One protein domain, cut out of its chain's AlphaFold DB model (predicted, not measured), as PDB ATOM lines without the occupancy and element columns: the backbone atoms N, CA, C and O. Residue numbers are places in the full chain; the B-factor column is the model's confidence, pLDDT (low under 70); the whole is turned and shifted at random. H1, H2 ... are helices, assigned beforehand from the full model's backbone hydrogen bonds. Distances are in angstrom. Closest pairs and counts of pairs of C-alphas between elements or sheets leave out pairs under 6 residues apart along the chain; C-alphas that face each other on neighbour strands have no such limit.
ATOM      1  N   THR A   3     103.454 111.308 112.904       45.22
ATOM      2  CA  THR A   3     103.999 111.649 111.581       45.22
ATOM      3  C   THR A   3     103.198 111.074 110.409       45.22
ATOM      4  O   THR A   3     103.246 111.618 109.311       45.22
ATOM      5  N   TYR A   4     102.398 110.027 110.631       48.62
ATOM      6  CA  TYR A   4     101.550 109.433 109.590       48.62
ATOM      7  C   TYR A   4     100.291 110.262 109.275       48.62
ATOM      8  O   TYR A   4      99.705 110.093 108.213       48.62
ATOM      9  N   SER A   5      99.842 111.144 110.174       57.16
ATOM     10  CA  SER A   5      98.536 111.812 110.037       57.16
ATOM     11  C   SER A   5      98.534 112.915 108.970       57.16
ATOM     12  O   SER A   5      97.674 112.930 108.091       57.16
ATOM     13  N   HIS A   6      99.532 113.806 108.997       56.09
ATOM     14  CA  HIS A   6      99.631 114.920 108.046       56.09
ATOM     15  C   HIS A   6     100.035 114.460 106.641       56.09
ATOM     16  O   HIS A   6      99.399 114.855 105.666       56.09
ATOM     17  N   TYR A   7     101.011 113.548 106.550       54.28
ATOM     18  CA  TYR A   7     101.502 113.001 105.280       54.28
ATOM     19  C   TYR A   7     100.383 112.332 104.463       54.28
ATOM     20  O   TYR A   7     100.262 112.538 103.259       54.28
ATOM     21  N   ASN A   8      99.485 111.604 105.132       75.25
ATOM     22  CA  ASN A   8      98.373 110.917 104.472       75.25
ATOM     23  C   ASN A   8      97.250 111.867 104.013       75.25
ATOM     24  O   ASN A   8      96.477 111.508 103.123       75.25
ATOM     25  N   ARG A   9      97.137 113.069 104.601       80.88
ATOM     26  CA  ARG A   9      96.127 114.065 104.209       80.88
ATOM     27  C   ARG A   9      96.527 114.793 102.930       80.88
ATOM     28  O   ARG A   9      95.697 114.923 102.033       80.88
ATOM     29  N   GLU A  10      97.770 115.258 102.852       87.69
ATOM     30  CA  GLU A  10      98.300 115.904 101.645       87.69
ATOM     31  C   GLU A  10      98.298 114.934 100.467       87.69
ATOM     32  O   GLU A  10      97.835 115.279  99.385       87.69
ATOM     33  N   GLU A  11      98.711 113.689 100.704       89.31
ATOM     34  CA  GLU A  11      98.675 112.630  99.701       89.31
ATOM     35  C   GLU A  11      97.249 112.334  99.209       89.31
ATOM     36  O   GLU A  11      97.013 112.208  98.006       89.31
ATOM     37  N   GLY A  12      96.276 112.276 100.125       90.75
ATOM     38  CA  GLY A  12      94.868 112.093  99.772       90.75
ATOM     39  C   GLY A  12      94.340 113.206  98.869       90.75
ATOM     40  O   GLY A  12      93.719 112.928  97.841       90.75
ATOM     41  N   TRP A  13      94.640 114.460  99.211       94.06
ATOM     42  CA  TRP A  13      94.257 115.609  98.392       94.06
ATOM     43  C   TRP A  13      94.990 115.657  97.058       94.06
ATOM     44  O   TRP A  13      94.345 115.860  96.032       94.06
ATOM     45  N   ARG A  14      96.300 115.392  97.037       94.62
ATOM     46  CA  ARG A  14      97.089 115.294  95.804       94.62
ATOM     47  C   ARG A  14      96.450 114.303  94.838       94.62
ATOM     48  O   ARG A  14      96.239 114.629  93.673       94.62
ATOM     49  N   ARG A  15      96.073 113.121  95.334       94.56
ATOM     50  CA  ARG A  15      95.467 112.080  94.502       94.56
ATOM     51  C   ARG A  15      94.085 112.460  93.975       94.56
ATOM     52  O   ARG A  15      93.776 112.159  92.823       94.56
ATOM     53  N   ILE A  16      93.264 113.128  94.788       94.69
ATOM     54  CA  ILE A  16      91.986 113.688  94.328       94.69
ATOM     55  C   ILE A  16      92.243 114.707  93.215       94.69
ATOM     56  O   ILE A  16      91.678 114.561  92.136       94.69
ATOM     57  N   CYS A  17      93.134 115.678  93.426       93.31
ATOM     58  CA  CYS A  17      93.443 116.716  92.441       93.31
ATOM     59  C   CYS A  17      93.928 116.135  91.106       93.31
ATOM     60  O   CYS A  17      93.480 116.582  90.054       93.31
ATOM     61  N   GLU A  18      94.775 115.103  91.126       94.00
ATOM     62  CA  GLU A  18      95.197 114.395  89.908       94.00
ATOM     63  C   GLU A  18      94.016 113.808  89.133       94.00
ATOM     64  O   GLU A  18      93.943 113.943  87.914       94.00
ATOM     65  N   ILE A  19      93.066 113.176  89.826       94.38
ATOM     66  CA  ILE A  19      91.865 112.612  89.198       94.38
ATOM     67  C   ILE A  19      91.000 113.728  88.619       94.38
ATOM     68  O   ILE A  19      90.564 113.641  87.468       94.38
ATOM     69  N   LEU A  20      90.785 114.795  89.386       92.00
ATOM     70  CA  LEU A  20      89.999 115.941  88.947       92.00
ATOM     71  C   LEU A  20      90.623 116.601  87.706       92.00
ATOM     72  O   LEU A  20      89.888 116.914  86.772       92.00
ATOM     73  N   ALA A  21      91.953 116.680  87.627       89.75
ATOM     74  CA  ALA A  21      92.692 117.228  86.489       89.75
ATOM     75  C   ALA A  21      92.890 116.253  85.310       89.75
ATOM     76  O   ALA A  21      93.279 116.679  84.228       89.75
ATOM     77  N   SER A  22      92.648 114.949  85.495       83.00
ATOM     78  CA  SER A  22      93.084 113.919  84.536       83.00
ATOM     79  C   SER A  22      92.438 113.988  83.145       83.00
ATOM     80  O   SER A  22      92.984 113.411  82.211       83.00
ATOM     81  N   GLU A  23      91.307 114.687  82.976       71.88
ATOM     82  CA  GLU A  23      90.612 114.842  81.688       71.88
ATOM     83  C   GLU A  23      89.724 116.107  81.698       71.88
ATOM     84  O   GLU A  23      88.740 116.162  82.438       71.88
ATOM     85  N   GLY A  24      90.023 117.087  80.837       71.38
ATOM     86  CA  GLY A  24      89.197 118.287  80.623       71.38
ATOM     87  C   GLY A  24      89.557 119.501  81.488       71.38
ATOM     88  O   GLY A  24      90.489 119.464  82.286       71.38
ATOM     89  N   ASP A  25      88.815 120.594  81.291       69.81
ATOM     90  CA  ASP A  25      88.915 121.807  82.105       69.81
ATOM     91  C   ASP A  25      88.294 121.531  83.485       69.81
ATOM     92  O   ASP A  25      87.094 121.280  83.602       69.81
ATOM     93  N   GLY A  26      89.127 121.515  84.528       69.94
ATOM     94  CA  GLY A  26      88.742 121.192  85.907       69.94
ATOM     95  C   GLY A  26      87.863 122.246  86.592       69.94
ATOM     96  O   GLY A  26      87.770 122.244  87.816       69.94
ATOM     97  N   THR A  27      87.268 123.162  85.828       81.19
ATOM     98  CA  THR A  27      86.413 124.248  86.319       81.19
ATOM     99  C   THR A  27      84.915 123.951  86.182       81.19
ATOM    100  O   THR A  27      84.126 124.460  86.979       81.19
ATOM    101  N   ASP A  28      84.494 123.095  85.239       91.88
ATOM    102  CA  ASP A  28      83.087 122.690  85.101       91.88
ATOM    103  C   ASP A  28      82.760 121.508  86.027       91.88
ATOM    104  O   ASP A  28      82.864 120.329  85.665       91.88
ATOM    105  N   LEU A  29      82.308 121.840  87.236       94.06
ATOM    106  CA  LEU A  29      81.933 120.873  88.266       94.06
ATOM    107  C   LEU A  29      80.861 119.875  87.796       94.06
ATOM    108  O   LEU A  29      80.914 118.695  88.155       94.06
ATOM    109  N   LEU A  30      79.897 120.296  86.970       94.81
ATOM    110  CA  LEU A  30      78.838 119.403  86.496       94.81
ATOM    111  C   LEU A  30      79.394 118.383  85.496       94.81
ATOM    112  O   LEU A  30      79.095 117.186  85.590       94.81
ATOM    113  N   ALA A  31      80.234 118.834  84.562       93.75
ATOM    114  CA  ALA A  31      80.930 117.944  83.640       93.75
ATOM    115  C   ALA A  31      81.842 116.960  84.391       93.75
ATOM    116  O   ALA A  31      81.861 115.764  84.069       93.75
ATOM    117  N   MET A  32      82.535 117.428  85.435       94.81
ATOM    118  CA  MET A  32      83.362 116.591  86.303       94.81
ATOM    119  C   MET A  32      82.535 115.521  87.023       94.81
ATOM    120  O   MET A  32      82.888 114.342  86.949       94.81
ATOM    121  N   ALA A  33      81.409 115.886  87.641       95.75
ATOM    122  CA  ALA A  33      80.512 114.946  88.315       95.75
ATOM    123  C   ALA A  33      79.987 113.860  87.357       95.75
ATOM    124  O   ALA A  33      80.018 112.662  87.669       95.75
ATOM    125  N   HIS A  34      79.571 114.250  86.146       95.25
ATOM    126  CA  HIS A  34      79.131 113.304  85.119       95.25
ATOM    127  C   HIS A  34      80.258 112.372  84.659       95.25
ATOM    128  O   HIS A  34      80.038 111.169  84.504       95.25
ATOM    129  N   ARG A  35      81.472 112.895  84.458       94.81
ATOM    130  CA  ARG A  35      82.647 112.085  84.099       94.81
ATOM    131  C   ARG A  35      82.965 111.059  85.184       94.81
ATOM    132  O   ARG A  35      83.061 109.874  84.872       94.81
ATOM    133  N   LEU A  36      83.067 111.494  86.438       96.44
ATOM    134  CA  LEU A  36      83.361 110.622  87.577       96.44
ATOM    135  C   LEU A  36      82.286 109.546  87.743       96.44
ATOM    136  O   LEU A  36      82.605 108.381  87.963       96.44
ATOM    137  N   THR A  37      81.016 109.896  87.532       97.06
ATOM    138  CA  THR A  37      79.918 108.922  87.521       97.06
ATOM    139  C   THR A  37      80.101 107.872  86.423       97.06
ATOM    140  O   THR A  37      79.999 106.680  86.703       97.06
ATOM    141  N   ARG A  38      80.454 108.263  85.189       95.94
ATOM    142  CA  ARG A  38      80.747 107.297  84.111       95.94
ATOM    143  C   ARG A  38      81.946 106.402  84.432       95.94
ATOM    144  O   ARG A  38      81.922 105.217  84.108       95.94
ATOM    145  N   GLN A  39      82.987 106.943  85.063       96.00
ATOM    146  CA  GLN A  39      84.148 106.157  85.484       96.00
ATOM    147  C   GLN A  39      83.773 105.169  86.602       96.00
ATOM    148  O   GLN A  39      84.154 104.002  86.535       96.00
ATOM    149  N   LEU A  40      82.944 105.581  87.565       97.00
ATOM    150  CA  LEU A  40      82.418 104.708  88.618       97.00
ATOM    151  C   LEU A  40      81.517 103.592  88.082       97.00
ATOM    152  O   LEU A  40      81.519 102.508  88.649       97.00
ATOM    153  N   VAL A  41      80.796 103.792  86.975       97.31
ATOM    154  CA  VAL A  41      80.069 102.686  86.317       97.31
ATOM    155  C   VAL A  41      81.033 101.572  85.888       97.31
ATOM    156  O   VAL A  41      80.707 100.395  86.018       97.31
ATOM    157  N   ARG A  42      82.238 101.927  85.422       96.88
ATOM    158  CA  ARG A  42      83.280 100.966  85.016       96.88
ATOM    159  C   ARG A  42      84.048 100.400  86.216       96.88
ATOM    160  O   ARG A  42      84.404  99.226  86.214       96.88
ATOM    161  N   SER A  43      84.249 101.221  87.246       96.25
ATOM    162  CA  SER A  43      85.032 100.900  88.445       96.25
ATOM    163  C   SER A  43      84.247 101.207  89.733       96.25
ATOM    164  O   SER A  43      84.627 102.089  90.503       96.25
ATOM    165  N   PRO A  44      83.161 100.466  90.037       95.44
ATOM    166  CA  PRO A  44      82.179 100.847  91.070       95.44
ATOM    167  C   PRO A  44      82.694 100.805  92.510       95.44
ATOM    168  O   PRO A  44      82.054 101.328  93.433       95.44
ATOM    169  N   ARG A  45      83.843 100.157  92.713       95.38
ATOM    170  CA  ARG A  45      84.500  99.988  94.012       95.38
ATOM    171  C   ARG A  45      85.761 100.835  94.155       95.38
ATOM    172  O   ARG A  45      86.439 100.687  95.166       95.38
ATOM    173  N   ASP A  46      86.091 101.673  93.172       96.75
ATOM    174  CA  ASP A  46      87.258 102.546  93.268       96.75
ATOM    175  C   ASP A  46      87.010 103.624  94.336       96.75
ATOM    176  O   ASP A  46      86.124 104.470  94.167       96.75
ATOM    177  N   PRO A  47      87.748 103.598  95.461       97.12
ATOM    178  CA  PRO A  47      87.528 104.559  96.525       97.12
ATOM    179  C   PRO A  47      87.984 105.968  96.133       97.12
ATOM    180  O   PRO A  47      87.403 106.934  96.613       97.12
ATOM    181  N   TRP A  48      88.974 106.109  95.250       96.94
ATOM    182  CA  TRP A  48      89.486 107.415  94.847       96.94
ATOM    183  C   TRP A  48      88.510 108.157  93.946       96.94
ATOM    184  O   TRP A  48      88.288 109.347  94.147       96.94
ATOM    185  N   LEU A  49      87.861 107.446  93.019       97.44
ATOM    186  CA  LEU A  49      86.791 108.025  92.204       97.44
ATOM    187  C   LEU A  49      85.600 108.473  93.056       97.44
ATOM    188  O   LEU A  49      84.995 109.503  92.768       97.44
ATOM    189  N   ARG A  50      85.281 107.737  94.128       98.38
ATOM    190  CA  ARG A  50      84.237 108.142  95.081       98.38
ATOM    191  C   ARG A  50      84.636 109.365  95.888       98.38
ATOM    192  O   ARG A  50      83.833 110.278  95.993       98.38
ATOM    193  N   LEU A  51      85.860 109.417  96.414       98.00
ATOM    194  CA  LEU A  51      86.344 110.607  97.118       98.00
ATOM    195  C   LEU A  51      86.345 111.837  96.206       98.00
ATOM    196  O   LEU A  51      85.817 112.875  96.586       98.00
ATOM    197  N   ALA A  52      86.873 111.703  94.988       97.25
ATOM    198  CA  ALA A  52      86.884 112.779  94.005       97.25
ATOM    199  C   ALA A  52      85.463 113.244  93.660       97.25
ATOM    200  O   ALA A  52      85.200 114.445  93.647       97.25
ATOM    201  N   ARG A  53      84.523 112.311  93.448       97.94
ATOM    202  CA  ARG A  53      83.122 112.674  93.206       97.94
ATOM    203  C   ARG A  53      82.512 113.348  94.426       97.94
ATOM    204  O   ARG A  53      81.885 114.380  94.263       97.94
ATOM    205  N   GLY A  54      82.745 112.840  95.632       97.69
ATOM    206  CA  GLY A  54      82.216 113.447  96.851       97.69
ATOM    207  C   GLY A  54      82.679 114.890  97.061       97.69
ATOM    208  O   GLY A  54      81.890 115.720  97.504       97.69
ATOM    209  N   VAL A  55      83.919 115.217  96.682       96.88
ATOM    210  CA  VAL A  55      84.418 116.603  96.682       96.88
ATOM    211  C   VAL A  55      83.647 117.458  95.676       96.88
ATOM    212  O   VAL A  55      83.054 118.457  96.065       96.88
ATOM    213  N   VAL A  56      83.542 117.019  94.418       96.94
ATOM    214  CA  VAL A  56      82.805 117.761  93.378       96.94
ATOM    215  C   VAL A  56      81.322 117.938  93.731       96.94
ATOM    216  O   VAL A  56      80.754 119.005  93.526       96.94
ATOM    217  N   GLU A  57      80.675 116.911  94.281       96.62
ATOM    218  CA  GLU A  57      79.269 116.982  94.694       96.62
ATOM    219  C   GLU A  57      79.086 117.891  95.922       96.62
ATOM    220  O   GLU A  57      78.037 118.519  96.054       96.62
ATOM    221  N   THR A  58      80.100 118.017  96.789       95.38
ATOM    222  CA  THR A  58      80.108 119.018  97.872       95.38
ATOM    223  C   THR A  58      80.109 120.429  97.291       95.38
ATOM    224  O   THR A  58      79.271 121.240  97.681       95.38
ATOM    225  N   ASP A  59      80.971 120.697  96.311       94.06
ATOM    226  CA  ASP A  59      81.064 122.010  95.659       94.06
ATOM    227  C   ASP A  59      79.797 122.351  94.850       94.06
ATOM    228  O   ASP A  59      79.402 123.512  94.756       94.06
ATOM    229  N   LEU A  60      79.101 121.338  94.319       94.38
ATOM    230  CA  LEU A  60      77.790 121.477  93.669       94.38
ATOM    231  C   LEU A  60      76.613 121.620  94.653       94.38
ATOM    232  O   LEU A  60      75.465 121.731  94.214       94.38
ATOM    233  N   GLY A  61      76.850 121.563  95.966       91.94
ATOM    234  CA  GLY A  61      75.799 121.622  96.987       91.94
ATOM    235  C   GLY A  61      74.952 120.347  97.116       91.94
ATOM    236  O   GLY A  61      73.911 120.347  97.772       91.94
ATOM    237  N   ARG A  62      75.369 119.239  96.497       94.06
ATOM    238  CA  ARG A  62      74.673 117.942  96.507       94.06
ATOM    239  C   ARG A  62      75.183 117.076  97.660       94.06
ATOM    240  O   ARG A  62      75.748 115.995  97.469       94.06
ATOM    241  N   PHE A  63      74.966 117.558  98.883       93.62
ATOM    242  CA  PHE A  63      75.562 116.991 100.097       93.62
ATOM    243  C   PHE A  63      75.166 115.541 100.369       93.62
ATOM    244  O   PHE A  63      75.978 114.785 100.893       93.62
ATOM    245  N   GLU A  64      73.962 115.116  99.979       92.50
ATOM    246  CA  GLU A  64      73.547 113.717 100.122       92.50
ATOM    247  C   GLU A  64      74.453 112.772  99.319       92.50
ATOM    248  O   GLU A  64      74.942 111.772  99.854       92.50
ATOM    249  N   GLN A  65      74.739 113.102  98.055       95.50
ATOM    250  CA  GLN A  65      75.596 112.268  97.216       95.50
ATOM    251  C   GLN A  65      77.041 112.267  97.726       95.50
ATOM    252  O   GLN A  65      77.666 111.203  97.774       95.50
ATOM    253  N   ALA A  66      77.540 113.429  98.160       97.06
ATOM    254  CA  ALA A  66      78.862 113.559  98.762       97.06
ATOM    255  C   ALA A  66      79.003 112.716 100.037       97.06
ATOM    256  O   ALA A  66      79.946 111.932 100.174       97.06
ATOM    257  N   PHE A  67      78.019 112.806 100.935       95.56
ATOM    258  CA  PHE A  67      77.979 112.029 102.167       95.56
ATOM    259  C   PHE A  67      77.991 110.526 101.874       95.56
ATOM    260  O   PHE A  67      78.767 109.783 102.475       95.56
ATOM    261  N   GLN A  68      77.174 110.066 100.922       95.50
ATOM    262  CA  GLN A  68      77.139 108.655 100.528       95.50
ATOM    263  C   GLN A  68      78.496 108.162 100.011       95.50
ATOM    264  O   GLN A  68      78.917 107.057 100.364       95.50
ATOM    265  N   ASP A  69      79.197 108.964  99.210       98.06
ATOM    266  CA  ASP A  69      80.499 108.585  98.665       98.06
ATOM    267  C   ASP A  69      81.586 108.511  99.733       98.06
ATOM    268  O   ASP A  69      82.291 107.499  99.823       98.06
ATOM    269  N   PHE A  70      81.686 109.520 100.595       97.44
ATOM    270  CA  PHE A  70      82.656 109.483 101.683       97.44
ATOM    271  C   PHE A  70      82.334 108.366 102.690       97.44
ATOM    272  O   PHE A  70      83.228 107.641 103.134       97.44
ATOM    273  N   ALA A  71      81.057 108.143 103.011       96.06
ATOM    274  CA  ALA A  71      80.649 107.078 103.924       96.06
ATOM    275  C   ALA A  71      80.856 105.681 103.318       96.06
ATOM    276  O   ALA A  71      81.123 104.715 104.040       96.06
ATOM    277  N   TYR A  72      80.776 105.546 101.991       97.31
ATOM    278  CA  TYR A  72      81.173 104.316 101.320       97.31
ATOM    279  C   TYR A  72      82.666 104.047 101.525       97.31
ATOM    280  O   TYR A  72      83.033 102.936 101.912       97.31
ATOM    281  N   VAL A  73      83.524 105.038 101.283       97.94
ATOM    282  CA  VAL A  73      84.982 104.873 101.379       97.94
ATOM    283  C   VAL A  73      85.410 104.606 102.820       97.94
ATOM    284  O   VAL A  73      86.184 103.680 103.056       97.94
ATOM    285  N   GLU A  74      84.841 105.320 103.792       95.69
ATOM    286  CA  GLU A  74      85.093 105.087 105.217       95.69
ATOM    287  C   GLU A  74      84.834 103.624 105.618       95.69
ATOM    288  O   GLU A  74      85.628 103.007 106.331       95.69
ATOM    289  N   ARG A  75      83.736 103.036 105.138       96.00
ATOM    290  CA  ARG A  75      83.361 101.662 105.493       96.00
ATOM    291  C   ARG A  75      84.163 100.624 104.711       96.00
ATOM    292  O   ARG A  75      84.632  99.646 105.297       96.00
ATOM    293  N   ASN A  76      84.356 100.850 103.411       97.00
ATOM    294  CA  ASN A  76      84.759  99.807 102.465       97.00
ATOM    295  C   ASN A  76      86.217  99.886 101.988       97.00
ATOM    296  O   ASN A  76      86.707  98.906 101.426       97.00
ATOM    297  N   ALA A  77      86.929 101.004 102.177       95.62
ATOM    298  CA  ALA A  77      88.311 101.109 101.708       95.62
ATOM    299  C   ALA A  77      89.208 100.045 102.354       95.62
ATOM    300  O   ALA A  77      89.123  99.779 103.549       95.62
ATOM    301  N   ARG A  78      90.116  99.443 101.582       93.56
ATOM    302  CA  ARG A  78      91.072  98.465 102.134       93.56
ATOM    303  C   ARG A  78      92.141  99.124 103.004       93.56
ATOM    304  O   ARG A  78      92.597  98.529 103.971       93.56
ATOM    305  N   MET A  79      92.531 100.348 102.656       91.38
ATOM    306  CA  MET A  79      93.599 101.083 103.328       91.38
ATOM    307  C   MET A  79      93.048 101.803 104.570       91.38
ATOM    308  O   MET A  79      92.183 102.668 104.413       91.38
ATOM    309  N   PRO A  80      93.538 101.508 105.793       91.88
ATOM    310  CA  PRO A  80      93.040 102.140 107.018       91.88
ATOM    311  C   PRO A  80      93.161 103.666 107.011       91.88
ATOM    312  O   PRO A  80      92.248 104.364 107.448       91.88
ATOM    313  N   TRP A  81      94.256 104.194 106.462       91.75
ATOM    314  CA  TRP A  81      94.455 105.638 106.362       91.75
ATOM    315  C   TRP A  81      93.444 106.298 105.417       91.75
ATOM    316  O   TRP A  81      92.991 107.399 105.703       91.75
ATOM    317  N   LEU A  82      93.017 105.613 104.348       93.75
ATOM    318  CA  LEU A  82      92.003 106.135 103.429       93.75
ATOM    319  C   LEU A  82      90.627 106.192 104.098       93.75
ATOM    320  O   LEU A  82      89.873 107.138 103.878       93.75
ATOM    321  N   LYS A  83      90.318 105.220 104.970       94.44
ATOM    322  CA  LYS A  83      89.119 105.284 105.818       94.44
ATOM    323  C   LYS A  83      89.157 106.510 106.727       94.44
ATOM    324  O   LYS A  83      88.171 107.235 106.811       94.44
ATOM    325  N   ALA A  84      90.295 106.747 107.384       92.56
ATOM    326  CA  ALA A  84      90.479 107.890 108.275       92.56
ATOM    327  C   ALA A  84      90.408 109.228 107.519       92.56
ATOM    328  O   ALA A  84      89.744 110.152 107.983       92.56
ATOM    329  N   PHE A  85      91.020 109.309 106.337       93.94
ATOM    330  CA  PHE A  85      90.943 110.472 105.457       93.94
ATOM    331  C   PHE A  85      89.494 110.761 105.040       93.94
ATOM    332  O   PHE A  85      89.009 111.873 105.229       93.94
ATOM    333  N   SER A  86      88.760 109.739 104.588       95.38
ATOM    334  CA  SER A  86      87.343 109.858 104.228       95.38
ATOM    335  C   SER A  86      86.456 110.288 105.399       95.38
ATOM    336  O   SER A  86      85.568 111.121 105.243       95.38
ATOM    337  N   ARG A  87      86.723 109.768 106.604       94.38
ATOM    338  CA  ARG A  87      86.058 110.224 107.834       94.38
ATOM    339  C   ARG A  87      86.349 111.696 108.126       94.38
ATOM    340  O   ARG A  87      85.464 112.411 108.579       94.38
ATOM    341  N   GLY A  88      87.574 112.152 107.867       93.75
ATOM    342  CA  GLY A  88      87.941 113.564 107.950       93.75
ATOM    343  C   GLY A  88      87.058 114.437 107.058       93.75
ATOM    344  O   GLY A  88      86.482 115.402 107.554       93.75
ATOM    345  N   LEU A  89      86.880 114.041 105.794       94.81
ATOM    346  CA  LEU A  89      86.012 114.738 104.835       94.81
ATOM    347  C   LEU A  89      84.541 114.745 105.272       94.81
ATOM    348  O   LEU A  89      83.899 115.790 105.222       94.81
ATOM    349  N   LEU A  90      84.017 113.619 105.773       94.00
ATOM    350  CA  LEU A  90      82.663 113.557 106.346       94.00
ATOM    351  C   LEU A  90      82.483 114.541 107.498       94.00
ATOM    352  O   LEU A  90      81.515 115.296 107.524       94.00
ATOM    353  N   ASN A  91      83.431 114.551 108.435       92.31
ATOM    354  CA  ASN A  91      83.378 115.436 109.590       92.31
ATOM    355  C   ASN A  91      83.489 116.911 109.177       92.31
ATOM    356  O   ASN A  91      82.878 117.771 109.806       92.31
ATOM    357  N   GLU A  92      84.278 117.225 108.149       93.31
ATOM    358  CA  GLU A  92      84.382 118.578 107.593       93.31
ATOM    359  C   GLU A  92      83.073 119.019 106.939       93.31
ATOM    360  O   GLU A  92      82.568 120.091 107.279       93.31
ATOM    361  N   LEU A  93      82.483 118.167 106.098       93.81
ATOM    362  CA  LEU A  93      81.187 118.411 105.469       93.81
ATOM    363  C   LEU A  93      80.081 118.608 106.517       93.81
ATOM    364  O   LEU A  93      79.291 119.544 106.425       93.81
ATOM    365  N   GLU A  94      80.023 117.753 107.536       92.00
ATOM    366  CA  GLU A  94      79.023 117.855 108.600       92.00
ATOM    367  C   GLU A  94      79.209 119.119 109.448       92.00
ATOM    368  O   GLU A  94      78.241 119.840 109.689       92.00
ATOM    369  N   ARG A  95      80.443 119.459 109.845       91.06
ATOM    370  CA  ARG A  95      80.715 120.710 110.575       91.06
ATOM    371  C   ARG A  95      80.331 121.942 109.765       91.06
ATOM    372  O   ARG A  95      79.746 122.871 110.321       91.06
ATOM    373  N   TRP A  96      80.649 121.956 108.472       92.44
ATOM    374  CA  TRP A  96      80.265 123.052 107.592       92.44
ATOM    375  C   TRP A  96      78.738 123.172 107.497       92.44
ATOM    376  O   TRP A  96      78.198 124.257 107.714       92.44
ATOM    377  N   GLN A  97      78.027 122.058 107.294       92.62
ATOM    378  CA  GLN A  97      76.561 122.045 107.250       92.62
ATOM    379  C   GLN A  97      75.931 122.540 108.557       92.62
ATOM    380  O   GLN A  97      74.992 123.331 108.517       92.62
ATOM    381  N   LEU A  98      76.454 122.125 109.717       89.50
ATOM    382  CA  LEU A  98      75.978 122.599 111.021       89.50
ATOM    383  C   LEU A  98      76.216 124.106 111.212       89.50
ATOM    384  O   LEU A  98      75.374 124.782 111.803       89.50
ATOM    385  N   SER A  99      77.319 124.641 110.681       89.06
ATOM    386  CA  SER A  99      77.592 126.083 110.683       89.06
ATOM    387  C   SER A  99      76.544 126.849 109.869       89.06
ATOM    388  O   SER A  99      75.893 127.754 110.394       89.06
ATOM    389  N   VAL A 100      76.290 126.424 108.624       90.62
ATOM    390  CA  VAL A 100      75.254 127.030 107.766       90.62
ATOM    391  C   VAL A 100      73.874 126.912 108.411       90.62
ATOM    392  O   VAL A 100      73.096 127.866 108.409       90.62
ATOM    393  N   LEU A 101      73.571 125.759 109.010       90.19
ATOM    394  CA  LEU A 101      72.314 125.537 109.709       90.19
ATOM    395  C   LEU A 101      72.124 126.516 110.874       90.19
ATOM    396  O   LEU A 101      71.031 127.053 111.043       90.19
ATOM    397  N   SER A 102      73.173 126.775 111.659       87.62
ATOM    398  CA  SER A 102      73.134 127.750 112.754       87.62
ATOM    399  C   SER A 102      72.780 129.154 112.251       87.62
ATOM    400  O   SER A 102      71.933 129.828 112.847       87.62
ATOM    401  N   THR A 103      73.372 129.580 111.131       89.38
ATOM    402  CA  THR A 103      73.041 130.854 110.476       89.38
ATOM    403  C   THR A 103      71.585 130.873 110.013       89.38
ATOM    404  O   THR A 103      70.840 131.779 110.381       89.38
ATOM    405  N   LEU A 104      71.122 129.837 109.303       90.94
ATOM    406  CA  LEU A 104      69.734 129.753 108.830       90.94
ATOM    407  C   LEU A 104      68.718 129.780 109.977       90.94
ATOM    408  O   LEU A 104      67.708 130.473 109.895       90.94
ATOM    409  N   LEU A 105      68.982 129.065 111.071       88.31
ATOM    410  CA  LEU A 105      68.116 129.087 112.251       88.31
ATOM    411  C   LEU A 105      68.082 130.463 112.932       88.31
ATOM    412  O   LEU A 105      67.080 130.791 113.569       88.31
ATOM    413  N   SER A 106      69.142 131.263 112.798       85.75
ATOM    414  CA  SER A 106      69.256 132.587 113.419       85.75
ATOM    415  C   SER A 106      68.651 133.698 112.563       85.75
ATOM    416  O   SER A 106      67.996 134.591 113.104       85.75
ATOM    417  N   GLU A 107      68.801 133.619 111.243       89.06
ATOM    418  CA  GLU A 107      68.492 134.711 110.309       89.06
ATOM    419  C   GLU A 107      67.233 134.446 109.470       89.06
ATOM    420  O   GLU A 107      66.413 135.342 109.273       89.06
ATOM    421  N   ASP A 108      66.996 133.202 109.044       93.00
ATOM    422  CA  ASP A 108      65.876 132.851 108.165       93.00
ATOM    423  C   ASP A 108      64.644 132.448 108.997       93.00
ATOM    424  O   ASP A 108      64.508 131.329 109.502       93.00
ATOM    425  N   ARG A 109      63.710 133.393 109.174       90.75
ATOM    426  CA  ARG A 109      62.453 133.164 109.913       90.75
ATOM    427  C   ARG A 109      61.597 132.059 109.286       90.75
ATOM    428  O   ARG A 109      60.972 131.296 110.029       90.75
ATOM    429  N   ALA A 110      61.543 131.978 107.957       93.44
ATOM    430  CA  ALA A 110      60.732 130.984 107.263       93.44
ATOM    431  C   ALA A 110      61.310 129.583 107.485       93.44
ATOM    432  O   ALA A 110      60.584 128.677 107.902       93.44
ATOM    433  N   PHE A 111      62.627 129.435 107.324       92.88
ATOM    434  CA  PHE A 111      63.326 128.189 107.619       92.88
ATOM    435  C   PHE A 111      63.156 127.774 109.078       92.88
ATOM    436  O   PHE A 111      62.769 126.645 109.348       92.88
ATOM    437  N   ARG A 112      63.361 128.690 110.029       90.19
ATOM    438  CA  ARG A 112      63.192 128.411 111.463       90.19
ATOM    439  C   ARG A 112      61.779 127.943 111.812       90.19
ATOM    440  O   ARG A 112      61.613 127.059 112.648       90.19
ATOM    441  N   THR A 113      60.762 128.523 111.175       89.88
ATOM    442  CA  THR A 113      59.361 128.118 111.369       89.88
ATOM    443  C   THR A 113      59.118 126.715 110.813       89.88
ATOM    444  O   THR A 113      58.569 125.872 111.518       89.88
ATOM    445  N   ALA A 114      59.588 126.437 109.593       92.06
ATOM    446  CA  ALA A 114      59.505 125.108 108.990       92.06
ATOM    447  C   ALA A 114      60.267 124.055 109.811       92.06
ATOM    448  O   ALA A 114      59.763 122.956 110.021       92.06
ATOM    449  N   PHE A 115      61.445 124.407 110.329       89.56
ATOM    450  CA  PHE A 115      62.282 123.537 111.149       89.56
ATOM    451  C   PHE A 115      61.613 123.162 112.478       89.56
ATOM    452  O   PHE A 115      61.649 122.000 112.864       89.56
ATOM    453  N   ARG A 116      60.956 124.112 113.159       86.31
ATOM    454  CA  ARG A 116      60.179 123.827 114.382       86.31
ATOM    455  C   ARG A 116      58.990 122.901 114.127       86.31
ATOM    456  O   ARG A 116      58.604 122.151 115.016       86.31
ATOM    457  N   ALA A 117      58.385 122.985 112.942       89.62
ATOM    458  CA  ALA A 117      57.265 122.129 112.569       89.62
ATOM    459  C   ALA A 117      57.730 120.707 112.214       89.62
ATOM    460  O   ALA A 117      57.160 119.733 112.697       89.62
ATOM    461  N   ASP A 118      58.769 120.593 111.383       89.75
ATOM    462  CA  ASP A 118      59.403 119.327 111.016       89.75
ATOM    463  C   ASP A 118      60.870 119.560 110.618       89.75
ATOM    464  O   ASP A 118      61.193 119.874 109.466       89.75
ATOM    465  N   ALA A 119      61.777 119.371 111.578       86.94
ATOM    466  CA  ALA A 119      63.209 119.579 111.384       86.94
ATOM    467  C   ALA A 119      63.783 118.688 110.276       86.94
ATOM    468  O   ALA A 119      64.591 119.140 109.465       86.94
ATOM    469  N   ARG A 120      63.355 117.421 110.202       86.06
ATOM    470  CA  ARG A 120      63.874 116.479 109.201       86.06
ATOM    471  C   ARG A 120      63.449 116.891 107.802       86.06
ATOM    472  O   ARG A 120      64.270 116.857 106.890       86.06
ATOM    473  N   LYS A 121      62.185 117.279 107.624       89.75
ATOM    474  CA  LYS A 121      61.697 117.777 106.338       89.75
ATOM    475  C   LYS A 121      62.379 119.088 105.955       89.75
ATOM    476  O   LYS A 121      62.882 119.173 104.844       89.75
ATOM    477  N   ALA A 122      62.476 120.057 106.866       91.69
ATOM    478  CA  ALA A 122      63.113 121.346 106.586       91.69
ATOM    479  C   ALA A 122      64.585 121.205 106.164       91.69
ATOM    480  O   ALA A 122      65.029 121.882 105.239       91.69
ATOM    481  N   LEU A 123      65.333 120.299 106.806       90.56
ATOM    482  CA  LEU A 123      66.712 119.985 106.427       90.56
ATOM    483  C   LEU A 123      66.792 119.371 105.026       90.56
ATOM    484  O   LEU A 123      67.555 119.866 104.198       90.56
ATOM    485  N   ARG A 124      65.976 118.347 104.743       88.31
ATOM    486  CA  ARG A 124      65.936 117.697 103.421       88.31
ATOM    487  C   ARG A 124      65.541 118.665 102.310       88.31
ATOM    488  O   ARG A 124      66.192 118.682 101.274       88.31
ATOM    489  N   ASP A 125      64.530 119.500 102.541       91.38
ATOM    490  CA  ASP A 125      64.055 120.494 101.570       91.38
ATOM    491  C   ASP A 125      65.142 121.537 101.235       91.38
ATOM    492  O   ASP A 125      65.104 122.157 100.175       91.38
ATOM    493  N   ARG A 126      66.130 121.728 102.123       89.25
ATOM    494  CA  ARG A 126      67.308 122.588 101.916       89.25
ATOM    495  C   ARG A 126      68.576 121.812 101.530       89.25
ATOM    496  O   ARG A 126      69.643 122.411 101.458       89.25
ATOM    497  N   GLY A 127      68.470 120.508 101.277       89.38
ATOM    498  CA  GLY A 127      69.574 119.659 100.824       89.38
ATOM    499  C   GLY A 127      70.557 119.216 101.912       89.38
ATOM    500  O   GLY A 127      71.573 118.607 101.585       89.38
ATOM    501  N   PHE A 128      70.282 119.482 103.193       90.56
ATOM    502  CA  PHE A 128      71.162 119.058 104.283       90.56
ATOM    503  C   PHE A 128      71.100 117.544 104.507       90.56
ATOM    504  O   PHE A 128      70.023 116.944 104.565       90.56
ATOM    505  N   CYS A 129      72.267 116.943 104.726       88.25
ATOM    506  CA  CYS A 129      72.443 115.537 105.059       88.25
ATOM    507  C   CYS A 129      73.371 115.416 106.275       88.25
ATOM    508  O   CYS A 129      74.566 115.700 106.186       88.25
ATOM    509  N   LEU A 130      72.809 115.018 107.417       85.75
ATOM    510  CA  LEU A 130      73.534 114.887 108.681       85.75
ATOM    511  C   LEU A 130      73.677 113.416 109.071       85.75
ATOM    512  O   LEU A 130      72.828 112.580 108.753       85.75
ATOM    513  N   SER A 131      74.742 113.103 109.803       84.44
ATOM    514  CA  SER A 131      74.887 111.791 110.426       84.44
ATOM    515  C   SER A 131      73.853 111.614 111.553       84.44
ATOM    516  O   SER A 131      73.240 112.591 112.000       84.44
ATOM    517  N   PRO A 132      73.656 110.390 112.078       83.19
ATOM    518  CA  PRO A 132      72.845 110.192 113.282       83.19
ATOM    519  C   PRO A 132      73.281 111.091 114.450       83.19
ATOM    520  O   PRO A 132      72.433 111.677 115.113       83.19
ATOM    521  N   MET A 133      74.593 111.282 114.632       79.56
ATOM    522  CA  MET A 133      75.144 112.188 115.643       79.56
ATOM    523  C   MET A 133      74.786 113.651 115.343       79.56
ATOM    524  O   MET A 133      74.348 114.379 116.229       79.56
ATOM    525  N   GLY A 134      74.894 114.087 114.086       82.44
ATOM    526  CA  GLY A 134      74.453 115.421 113.675       82.44
ATOM    527  C   GLY A 134      72.968 115.655 113.954       82.44
ATOM    528  O   GLY A 134      72.594 116.725 114.429       82.44
ATOM    529  N   HIS A 135      72.127 114.636 113.750       80.88
ATOM    530  CA  HIS A 135      70.712 114.682 114.111       80.88
ATOM    531  C   HIS A 135      70.472 114.805 115.623       80.88
ATOM    532  O   HIS A 135      69.552 115.520 116.019       80.88
ATOM    533  N   GLU A 136      71.282 114.168 116.469       80.44
ATOM    534  CA  GLU A 136      71.208 114.339 117.930       80.44
ATOM    535  C   GLU A 136      71.572 115.773 118.350       80.44
ATOM    536  O   GLU A 136      70.909 116.371 119.205       80.44
ATOM    537  N   LEU A 137      72.570 116.371 117.691       77.25
ATOM    538  CA  LEU A 137      73.007 117.746 117.948       77.25
ATOM    539  C   LEU A 137      71.960 118.803 117.557       77.25
ATOM    540  O   LEU A 137      71.978 119.906 118.111       77.25
ATOM    541  N   LEU A 138      71.002 118.478 116.683       77.25
ATOM    542  CA  LEU A 138      69.914 119.394 116.309       77.25
ATOM    543  C   LEU A 138      69.090 119.846 117.513       77.25
ATOM    544  O   LEU A 138      68.763 121.025 117.620       77.25
ATOM    545  N   GLY A 139      68.796 118.939 118.451       72.19
ATOM    546  CA  GLY A 139      68.035 119.286 119.654       72.19
ATOM    547  C   GLY A 139      68.791 120.255 120.569       72.19
ATOM    548  O   GLY A 139      68.183 121.054 121.282       72.19
ATOM    549  N   ALA A 140      70.127 120.223 120.551       73.69
ATOM    550  CA  ALA A 140      70.950 121.203 121.253       73.69
ATOM    551  C   ALA A 140      70.963 122.555 120.524       73.69
ATOM    552  O   ALA A 140      70.769 123.586 121.166       73.69
ATOM    553  N   LEU A 141      71.123 122.551 119.198       70.00
ATOM    554  CA  LEU A 141      71.113 123.763 118.372       70.00
ATOM    555  C   LEU A 141      69.782 124.509 118.456       70.00
ATOM    556  O   LEU A 141      69.772 125.725 118.637       70.00
ATOM    557  N   GLU A 142      68.663 123.787 118.408       69.38
ATOM    558  CA  GLU A 142      67.333 124.366 118.564       69.38
ATOM    559  C   GLU A 142      67.212 125.115 119.900       69.38
ATOM    560  O   GLU A 142      66.841 126.288 119.937       69.38
ATOM    561  N   ARG A 143      67.594 124.479 121.013       71.44
ATOM    562  CA  ARG A 143      67.505 125.107 122.340       71.44
ATOM    563  C   ARG A 143      68.387 126.345 122.468       71.44
ATOM    564  O   ARG A 143      67.968 127.307 123.107       71.44
ATOM    565  N   THR A 144      69.574 126.329 121.874       71.19
ATOM    566  CA  THR A 144      70.537 127.434 121.969       71.19
ATOM    567  C   THR A 144      70.130 128.617 121.090       71.19
ATOM    568  O   THR A 144      70.093 129.752 121.562       71.19
ATOM    569  N   VAL A 145      69.758 128.373 119.831       66.94
ATOM    570  CA  VAL A 145      69.438 129.440 118.866       66.94
ATOM    571  C   VAL A 145      68.036 130.012 119.099       66.94
ATOM    572  O   VAL A 145      67.820 131.223 118.992       66.94
ATOM    573  N   LEU A 146      67.059 129.178 119.473       62.72
ATOM    574  CA  LEU A 146      65.695 129.659 119.692       62.72
ATOM    575  C   LEU A 146      65.525 130.435 121.001       62.72
ATOM    576  O   LEU A 146      64.694 131.339 121.041       62.72
ATOM    577  N   ARG A 147      66.303 130.134 122.051       62.56
ATOM    578  CA  ARG A 147      66.270 130.917 123.301       62.56
ATOM    579  C   ARG A 147      66.829 132.327 123.115       62.56
ATOM    580  O   ARG A 147      66.284 133.259 123.690       62.56
ATOM    581  N   ASN A 148      67.842 132.490 122.265       54.94
ATOM    582  CA  ASN A 148      68.460 133.792 121.991       54.94
ATOM    583  C   ASN A 148      67.687 134.653 120.980       54.94
ATOM    584  O   ASN A 148      68.024 135.815 120.788       54.94
ATOM    585  N   THR A 149      66.659 134.102 120.328       55.72
ATOM    586  CA  THR A 149      65.839 134.823 119.338       55.72
ATOM    587  C   THR A 149      64.409 135.090 119.803       55.72
ATOM    588  O   THR A 149      63.582 135.558 119.020       55.72
TER     589      THR A 149
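AT A GLANCE: This is residues 3 to 149 of the 156 residues of an uncharacterized protein of Armatimonadetes bacterium (UniProt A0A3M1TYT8). A long helix, H5, joins two lobes: at its first part H2, H3 and H4 lie side by side with H1 crosswise to H3 and H5, and at its second part H8 runs along it while H6 and H7 fold back from its end. The printed part has 147 residues with eight named helices, H1 to H8 in chain order, and no named strand: all helix. It is only just compact, close to loose, with a radius of gyration of the C-alphas of 17.2 A and spans of 48 by 36 by 22 A.

HOW THE PARTS SIT: H1, residues 3 to 21, with residues 15 to 20 alone touches H3, residues 47 to 59, about perpendicular at 75 degrees; the closest C-alphas, of Ile 16 and Ala 52, are 5.2 A apart. H2, residues 29 to 42, and H3 form a hairpin, closest at C-alphas 33 and 53, 6.0 A. H3, H4, residues 63 to 76, and H5, residues 80 to 107, are an up-and-down bundle, each running against the one before; C-alphas 54 and 66 of H3 and H4 come to 3.9 A, and C-alphas 74 and 83 of H4 and H5 to 4.1 A. H5, the hub, touches H6, residues 109 to 117, only at the corner, with C-alphas 105 and 112 closest at 5.0 A. H6 touches H7, residues 119 to 125, at a steep tilt of 55 degrees, closest at C-alphas 115 and 122, 5.1 A. H8, residues 132 to 147, touches H5 at a shallow tilt of 24 degrees, the same way, closest at C-alphas 106 and 145, 6.3 A. Every O i to N i+4 pair is within hydrogen-bond range in H3 to H7, against 13 of 15 in H1, 9 of 10 in H2 and 10 of 12 in H8.

IN THESE COORDINATES: H1 begins at C-alpha 3 (103.999, 111.649, 111.581) and measures 28.1 A; H5 measures 40.9 A. H8, 23.9 A with a kink of 31 degrees near residue 140, ends at C-alpha 147 (66.270, 130.917, 123.301).

THE WHOLE: The C-alphas farthest apart, of Arg 42 and Asn 148, are 51.6 A apart. The printed part has no cut and no long link. The pLDDT is under 70 at residues 3 to 7, 25 to 26, 142 and 145 to 149.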